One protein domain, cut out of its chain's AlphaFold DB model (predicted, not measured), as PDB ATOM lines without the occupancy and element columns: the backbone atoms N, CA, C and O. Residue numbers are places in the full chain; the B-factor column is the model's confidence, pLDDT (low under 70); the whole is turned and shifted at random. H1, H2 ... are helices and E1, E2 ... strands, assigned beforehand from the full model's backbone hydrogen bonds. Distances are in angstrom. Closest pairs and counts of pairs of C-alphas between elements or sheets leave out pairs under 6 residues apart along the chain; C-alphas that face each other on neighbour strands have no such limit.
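Overview. This is residues 7 to 70 of the 81 residues of an uncharacterized protein of Lentisphaeria bacterium (UniProt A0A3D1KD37). A small body of a strand hairpin, E1 and E2, a short helix H1 and loops ends in a long helix, H2, whose residues 61 to 70 stick out as an arm. The 64 printed residues hold E1, E2, H1 and H2 in that order, mixed helices and strands, the sheet antiparallel. It is only just compact, close to loose, with radius of gyration of the C-alphas 12.7 A, spanning 42 by 24 by 17 A.

Along the chain. E1, residues 8 to 11, begins at C-alpha 8 (243.822, 186.446, 340.526). E2 is residues 18 to 21, H1 31 to 36. H2, residues 51 to 70, 26.6 A long, ends at C-alpha 70 (247.180, 155.642, 346.302); it has a kink of 49 degrees near residue 58.

Arrangement. In the hairpin E1 and E2, N 10 and O 19 are within hydrogen-bond range, 2.9 A. H1 and H2 only just touch, with 3 pairs of C-alphas within 8 A, closest Arg 31 and Leu 57, 6.4 A, H2 with residues 56 to 57 alone. Their tilt is steep, 67 degrees, opposite ways. E1 and H1 are apart. O i to N i+4 pairs are within range throughout H1, and 14 of 16 in H2.

Size, cuts and confidence. The C-alphas farthest apart, Cys 43 and Ser 70, are 42.5 A apart. The printed part has no cut; the link H1 to H2 is long. Residue 70 has pLDDT under 70.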
ATOM      1  N   TYR A   7     239.302 186.961 342.194       85.06
ATOM      2  CA  TYR A   7     240.680 186.888 342.644       85.06
ATOM      3  C   TYR A   7     241.595 186.340 341.545       85.06
ATOM      4  O   TYR A   7     241.256 185.412 340.809       85.06
ATOM      5  N   GLU A   8     242.780 186.937 341.423       88.56
ATOM      6  CA  GLU A   8     243.822 186.446 340.526       88.56
ATOM      7  C   GLU A   8     244.792 185.565 341.317       88.56
ATOM      8  O   GLU A   8     245.333 185.989 342.337       88.56
ATOM      9  N   PHE A   9     245.036 184.349 340.826       88.81
ATOM     10  CA  PHE A   9     245.986 183.413 341.422       88.81
ATOM     11  C   PHE A   9     247.194 183.237 340.507       88.81
ATOM     12  O   PHE A   9     247.044 182.935 339.320       88.81
ATOM     13  N   ARG A  10     248.400 183.373 341.059       88.44
ATOM     14  CA  ARG A  10     249.661 183.164 340.336       88.44
ATOM     15  C   ARG A  10     250.446 182.020 340.955       88.44
ATOM     16  O   ARG A  10     250.446 181.854 342.168       88.44
ATOM     17  N   ASN A  11     251.133 181.241 340.126       85.25
ATOM     18  CA  ASN A  11     252.054 180.214 340.615       85.25
ATOM     19  C   ASN A  11     253.381 180.873 341.012       85.25
ATOM     20  O   ASN A  11     253.907 181.691 340.248       85.25
ATOM     21  N   LEU A  12     253.942 180.492 342.162       80.94
ATOM     22  CA  LEU A  12     255.328 180.830 342.468       80.94
ATOM     23  C   LEU A  12     256.250 180.049 341.525       80.94
ATOM     24  O   LEU A  12     256.043 178.863 341.262       80.94
ATOM     25  N   ARG A  13     257.299 180.698 341.007       75.00
ATOM     26  CA  ARG A  13     258.299 179.983 340.203       75.00
ATOM     27  C   ARG A  13     258.940 178.900 341.073       75.00
ATOM     28  O   ARG A  13     259.445 179.202 342.147       75.00
ATOM     29  N   ASN A  14     258.933 177.667 340.573       71.69
ATOM     30  CA  ASN A  14     259.520 176.479 341.204       71.69
ATOM     31  C   ASN A  14     258.838 175.987 342.496       71.69
ATOM     32  O   ASN A  14     259.416 175.140 343.173       71.69
ATOM     33  N   SER A  15     257.623 176.446 342.824       72.75
ATOM     34  CA  SER A  15     256.802 175.850 343.888       72.75
ATOM     35  C   SER A  15     255.431 175.440 343.337       72.75
ATOM     36  O   SER A  15     254.898 176.139 342.471       72.75
ATOM     37  N   PRO A  16     254.827 174.333 343.814       71.88
ATOM     38  CA  PRO A  16     253.403 174.076 343.600       71.88
ATOM     39  C   PRO A  16     252.509 175.121 344.287       71.88
ATOM     40  O   PRO A  16     251.304 175.164 344.021       71.88
ATOM     41  N   ASP A  17     253.075 175.957 345.159       79.50
ATOM     42  CA  ASP A  17     252.329 177.000 345.836       79.50
ATOM     43  C   ASP A  17     251.868 178.092 344.882       79.50
ATOM     44  O   ASP A  17     252.577 178.591 343.998       79.50
ATOM     45  N   LYS A  18     250.624 178.483 345.117       86.38
ATOM     46  CA  LYS A  18     249.979 179.603 344.464       86.38
ATOM     47  C   LYS A  18     249.908 180.756 345.455       86.38
ATOM     48  O   LYS A  18     249.772 180.540 346.654       86.38
ATOM     49  N   ILE A  19     249.942 181.967 344.929       90.00
ATOM     50  CA  ILE A  19     249.664 183.204 345.656       90.00
ATOM     51  C   ILE A  19     248.408 183.841 345.089       90.00
ATOM     52  O   ILE A  19     248.139 183.737 343.889       90.00
ATOM     53  N   MET A  20     247.652 184.507 345.949       90.25
ATOM     54  CA  MET A  20     246.511 185.317 345.553       90.25
ATOM     55  C   MET A  20     246.949 186.774 345.447       90.25
ATOM     56  O   MET A  20     247.693 187.264 346.288       90.25
ATOM     57  N   ILE A  21     246.482 187.491 344.433       91.06
ATOM     58  CA  ILE A  21     246.715 188.929 344.314       91.06
ATOM     59  C   ILE A  21     245.510 189.669 344.884       91.06
ATOM     60  O   ILE A  21     244.367 189.420 344.488       91.06
ATOM     61  N   CYS A  22     245.752 190.588 345.818       89.88
ATOM     62  CA  CYS A  22     244.690 191.416 346.368       89.88
ATOM     63  C   CYS A  22     244.068 192.281 345.256       89.88
ATOM     64  O   CYS A  22     244.786 193.058 344.627       89.88
ATOM     65  N   PRO A  23     242.740 192.264 345.053       87.31
ATOM     66  CA  PRO A  23     242.109 193.033 343.979       87.31
ATOM     67  C   PRO A  23     242.149 194.553 344.208       87.31
ATOM     68  O   PRO A  23     241.880 195.316 343.285       87.31
ATOM     69  N   LYS A  24     242.454 195.010 345.434       89.44
ATOM     70  CA  LYS A  24     242.443 196.437 345.796       89.44
ATOM     71  C   LYS A  24     243.830 197.076 345.776       89.44
ATOM     72  O   LYS A  24     243.976 198.166 345.237       89.44
ATOM     73  N   CYS A  25     244.828 196.433 346.382       91.25
ATOM     74  CA  CYS A  25     246.193 196.968 346.467       91.25
ATOM     75  C   CYS A  25     247.210 196.221 345.604       91.25
ATOM     76  O   CYS A  25     248.363 196.626 345.578       91.25
ATOM     77  N   LEU A  26     246.794 195.157 344.907       89.06
ATOM     78  CA  LEU A  26     247.641 194.331 344.040       89.06
ATOM     79  C   LEU A  26     248.827 193.657 344.751       89.06
ATOM     80  O   LEU A  26     249.715 193.122 344.092       89.06
ATOM     81  N   GLU A  27     248.813 193.640 346.085       91.62
ATOM     82  CA  GLU A  27     249.803 192.921 346.883       91.62
ATOM     83  C   GLU A  27     249.617 191.411 346.797       91.62
ATOM     84  O   GLU A  27     248.511 190.903 346.573       91.62
ATOM     85  N   MET A  28     250.723 190.702 346.998       90.25
ATOM     86  CA  MET A  28     250.768 189.245 347.004       90.25
ATOM     87  C   MET A  28     250.365 188.729 348.384       90.25
ATOM     88  O   MET A  28     250.979 189.081 349.385       90.25
ATOM     89  N   LEU A  29     249.335 187.892 348.421       89.69
ATOM     90  CA  LEU A  29     248.826 187.243 349.620       89.69
ATOM     91  C   LEU A  29     249.141 185.754 349.550       89.69
ATOM     92  O   LEU A  29     248.773 185.065 348.587       89.69
ATOM     93  N   PHE A  30     249.839 185.271 350.569       88.81
ATOM     94  CA  PHE A  30     250.113 183.858 350.750       88.81
ATOM     95  C   PHE A  30     248.888 183.146 351.316       88.81
ATOM     96  O   PHE A  30     247.929 183.769 351.774       88.81
ATOM     97  N   ARG A  31     248.918 181.811 351.276       88.25
ATOM     98  CA  ARG A  31     247.859 180.994 351.871       88.25
ATOM     99  C   ARG A  31     247.684 181.312 353.353       88.25
ATOM    100  O   ARG A  31     246.564 181.599 353.762       88.25
ATOM    101  N   ASP A  32     248.791 181.376 354.092       86.69
ATOM    102  CA  ASP A  32     248.787 181.706 355.516       86.69
ATOM    103  C   ASP A  32     248.111 183.053 355.802       86.69
ATOM    104  O   ASP A  32     247.365 183.167 356.773       86.69
ATOM    105  N   ASP A  33     248.301 184.061 354.944       87.25
ATOM    106  CA  ASP A  33     247.664 185.371 355.121       87.25
ATOM    107  C   ASP A  33     246.136 185.272 355.026       87.25
ATOM    108  O   ASP A  33     245.418 185.949 355.754       87.25
ATOM    109  N   ILE A  34     245.620 184.421 354.140       87.75
ATOM    110  CA  ILE A  34     244.176 184.253 353.926       87.75
ATOM    111  C   ILE A  34     243.562 183.354 355.008       87.75
ATOM    112  O   ILE A  34     242.426 183.578 355.418       87.75
ATOM    113  N   GLU A  35     244.301 182.349 355.484       87.75
ATOM    114  CA  GLU A  35     243.846 181.452 356.555       87.75
ATOM    115  C   GLU A  35     243.745 182.173 357.902       87.75
ATOM    116  O   GLU A  35     242.816 181.919 358.670       87.75
ATOM    117  N   HIS A  36     244.672 183.093 358.183       86.31
ATOM    118  CA  HIS A  36     244.701 183.823 359.449       86.31
ATOM    119  C   HIS A  36     243.895 185.125 359.417       86.31
ATOM    120  O   HIS A  36     243.379 185.545 360.457       86.31
ATOM    121  N   PHE A  37     243.765 185.772 358.253       85.50
ATOM    122  CA  PHE A  37     243.106 187.070 358.138       85.50
ATOM    123  C   PHE A  37     241.933 187.036 357.152       85.50
ATOM    124  O   PHE A  37     242.079 186.787 355.959       85.50
ATOM    125  N   SER A  38     240.754 187.445 357.626       84.69
ATOM    126  CA  SER A  38     239.565 187.684 356.788       84.69
ATOM    127  C   SER A  38     239.645 188.983 355.962       84.69
ATOM    128  O   SER A  38     238.688 189.399 355.299       84.69
ATOM    129  N   SER A  39     240.789 189.663 356.005       90.25
ATOM    130  CA  SER A  39     241.061 190.917 355.313       90.25
ATOM    131  C   SER A  39     242.521 190.994 354.896       90.25
ATOM    132  O   SER A  39     243.401 190.518 355.602       90.25
ATOM    133  N   CYS A  40     242.789 191.657 353.773       89.62
ATOM    134  CA  CYS A  40     244.143 191.899 353.297       89.62
ATOM    135  C   CYS A  40     244.948 192.682 354.354       89.62
ATOM    136  O   CYS A  40     244.541 193.800 354.683       89.62
ATOM    137  N   PRO A  41     246.097 192.172 354.829       88.62
ATOM    138  CA  PRO A  41     246.897 192.817 355.874       88.62
ATOM    139  C   PRO A  41     247.472 194.180 355.455       88.62
ATOM    140  O   PRO A  41     247.791 195.002 356.307       88.62
ATOM    141  N   TYR A  42     247.572 194.451 354.149       88.88
ATOM    142  CA  TYR A  42     248.173 195.680 353.620       88.88
ATOM    143  C   TYR A  42     247.175 196.828 353.440       88.88
ATOM    144  O   TYR A  42     247.474 197.974 353.764       88.88
ATOM    145  N   CYS A  43     245.988 196.546 352.897       90.44
ATOM    146  CA  CYS A  43     244.997 197.581 352.568       90.44
ATOM    147  C   CYS A  43     243.677 197.445 353.331       90.44
ATOM    148  O   CYS A  43     242.731 198.195 353.068       90.44
ATOM    149  N   ASN A  44     243.601 196.465 354.236       90.00
ATOM    150  CA  ASN A  44     242.429 196.132 355.035       90.00
ATOM    151  C   ASN A  44     241.168 195.850 354.194       90.00
ATOM    152  O   ASN A  44     240.040 196.001 354.660       90.00
ATOM    153  N   ALA A  45     241.341 195.480 352.919       88.62
ATOM    154  CA  ALA A  45     240.236 195.073 352.061       88.62
ATOM    155  C   ALA A  45     239.693 193.729 352.538       88.62
ATOM    156  O   ALA A  45     240.464 192.790 352.716       88.62
ATOM    157  N   HIS A  46     238.377 193.628 352.704       89.00
ATOM    158  CA  HIS A  46     237.752 192.367 353.077       89.00
ATOM    159  C   HIS A  46     237.986 191.304 351.996       89.00
ATOM    160  O   HIS A  46     237.753 191.549 350.806       89.00
ATOM    161  N   ILE A  47     238.475 190.141 352.424       87.31
ATOM    162  CA  ILE A  47     238.642 188.967 351.576       87.31
ATOM    163  C   ILE A  47     237.390 188.122 351.775       87.31
ATOM    164  O   ILE A  47     237.118 187.627 352.865       87.31
ATOM    165  N   GLU A  48     236.599 188.011 350.718       87.31
ATOM    166  CA  GLU A  48     235.405 187.186 350.710       87.31
ATOM    167  C   GLU A  48     235.827 185.739 350.461       87.31
ATOM    168  O   GLU A  48     236.493 185.456 349.462       87.31
ATOM    169  N   ILE A  49     235.440 184.830 351.358       84.75
ATOM    170  CA  ILE A  49     235.659 183.393 351.180       84.75
ATOM    171  C   ILE A  49     234.649 182.885 350.152       84.75
ATOM    172  O   ILE A  49     233.562 182.413 350.480       84.75
ATOM    173  N   SER A  50     234.989 183.069 348.882       87.75
ATOM    174  CA  SER A  50     234.278 182.484 347.754       87.75
ATOM    175  C   SER A  50     234.814 181.082 347.460       87.75
ATOM    176  O   SER A  50     235.901 180.708 347.902       87.75
ATOM    177  N   GLN A  51     234.078 180.316 346.654       87.12
ATOM    178  CA  GLN A  51     234.469 178.958 346.262       87.12
ATOM    179  C   GLN A  51     235.891 178.887 345.668       87.12
ATOM    180  O   GLN A  51     236.623 177.945 345.931       87.12
ATOM    181  N   GLU A  52     236.318 179.901 344.907       87.56
ATOM    182  CA  GLU A  52     237.681 179.956 344.349       87.56
ATOM    183  C   GLU A  52     238.768 180.128 345.424       87.56
ATOM    184  O   GLU A  52     239.862 179.582 345.279       87.56
ATOM    185  N   VAL A  53     238.474 180.867 346.497       87.00
ATOM    186  CA  VAL A  53     239.385 181.043 347.636       87.00
ATOM    187  C   VAL A  53     239.431 179.755 348.450       87.00
ATOM    188  O   VAL A  53     240.513 179.289 348.788       87.00
ATOM    189  N   GLU A  54     238.278 179.137 348.697       89.19
ATOM    190  CA  GLU A  54     238.186 177.849 349.385       89.19
ATOM    191  C   GLU A  54     238.966 176.752 348.638       89.19
ATOM    192  O   GLU A  54     239.816 176.087 349.232       89.19
ATOM    193  N   ASP A  55     238.785 176.633 347.320       88.00
ATOM    194  CA  ASP A  55     239.547 175.703 346.480       88.00
ATOM    195  C   ASP A  55     241.060 175.964 346.575       88.00
ATOM    196  O   ASP A  55     241.861 175.030 346.634       88.00
ATOM    197  N   PHE A  56     241.480 177.229 346.606       87.19
ATOM    198  CA  PHE A  56     242.888 177.607 346.740       87.19
ATOM    199  C   PHE A  56     243.499 177.195 348.093       87.19
ATOM    200  O   PHE A  56     244.664 176.766 348.140       87.19
ATOM    201  N   LEU A  57     242.724 177.308 349.176       88.31
ATOM    202  CA  LEU A  57     243.126 176.886 350.519       88.31
ATOM    203  C   LEU A  57     243.198 175.356 350.619       88.31
ATOM    204  O   LEU A  57     244.200 174.812 351.079       88.31
ATOM    205  N   LEU A  58     242.174 174.653 350.128       88.75
ATOM    206  CA  LEU A  58     242.016 173.207 350.318       88.75
ATOM    207  C   LEU A  58     242.834 172.351 349.347       88.75
ATOM    208  O   LEU A  58     243.222 171.232 349.692       88.75
ATOM    209  N   LYS A  59     243.129 172.851 348.142       86.44
ATOM    210  CA  LYS A  59     243.837 172.094 347.098       86.44
ATOM    211  C   LYS A  59     245.101 171.338 347.552       86.44
ATOM    212  O   LYS A  59     245.178 170.155 347.236       86.44
ATOM    213  N   PRO A  60     246.075 171.920 348.277       83.56
ATOM    214  CA  PRO A  60     247.259 171.177 348.733       83.56
ATOM    215  C   PRO A  60     246.911 170.001 349.657       83.56
ATOM    216  O   PRO A  60     247.537 168.947 349.571       83.56
ATOM    217  N   PHE A  61     245.907 170.158 350.525       85.06
ATOM    218  CA  PHE A  61     245.478 169.115 351.451       85.06
ATOM    219  C   PHE A  61     244.804 167.971 350.700       85.06
ATOM    220  O   PHE A  61     245.105 166.806 350.958       85.06
ATOM    221  N   ILE A  62     243.945 168.307 349.733       86.31
ATOM    222  CA  ILE A  62     243.290 167.333 348.857       86.31
ATOM    223  C   ILE A  62     244.339 166.592 348.025       86.31
ATOM    224  O   ILE A  62     244.338 165.363 348.007       86.31
ATOM    225  N   ASP A  63     245.260 167.316 347.386       85.19
ATOM    226  CA  ASP A  63     246.309 166.730 346.549       85.19
ATOM    227  C   ASP A  63     247.198 165.775 347.378       85.19
ATOM    228  O   ASP A  63     247.480 164.656 346.942       85.19
ATOM    229  N   ASN A  64     247.566 166.155 348.608       85.38
ATOM    230  CA  ASN A  64     248.319 165.295 349.528       85.38
ATOM    231  C   ASN A  64     247.523 164.056 349.977       85.38
ATOM    232  O   ASN A  64     248.052 162.944 349.989       85.38
ATOM    233  N   TRP A  65     246.247 164.221 350.327       85.75
ATOM    234  CA  TRP A  65     245.385 163.112 350.736       85.75
ATOM    235  C   TRP A  65     245.191 162.092 349.609       85.75
ATOM    236  O   TRP A  65     245.350 160.892 349.835       85.75
ATOM    237  N   VAL A  66     244.935 162.561 348.382       86.44
ATOM    238  CA  VAL A  66     244.827 161.712 347.186       86.44
ATOM    239  C   VAL A  66     246.134 160.957 346.937       86.44
ATOM    240  O   VAL A  66     246.111 159.741 346.751       86.44
ATOM    241  N   ALA A  67     247.278 161.647 346.993       84.12
ATOM    242  CA  ALA A  67     248.584 161.023 346.792       84.12
ATOM    243  C   ALA A  67     248.891 159.935 347.838       84.12
ATOM    244  O   ALA A  67     249.500 158.912 347.510       84.12
ATOM    245  N   ASN A  68     248.456 160.124 349.086       81.25
ATOM    246  CA  ASN A  68     248.695 159.167 350.164       81.25
ATOM    247  C   ASN A  68     247.711 157.977 350.150       81.25
ATOM    248  O   ASN A  68     248.083 156.856 350.500       81.25
ATOM    249  N   GLN A  69     246.479 158.174 349.671       70.81
ATOM    250  CA  GLN A  69     245.520 157.081 349.460       70.81
ATOM    251  C   GLN A  69     246.005 156.074 348.413       70.81
ATOM    252  O   GLN A  69     245.897 154.868 348.623       70.81
ATOM    253  N   SER A  70     246.622 156.539 347.323       59.00
ATOM    254  CA  SER A  70     247.180 155.642 346.302       59.00
ATOM    255  C   SER A  70     248.289 154.725 346.834       59.00
ATOM    256  O   SER A  70     248.512 153.660 346.264       59.00
TER     257      SER A  70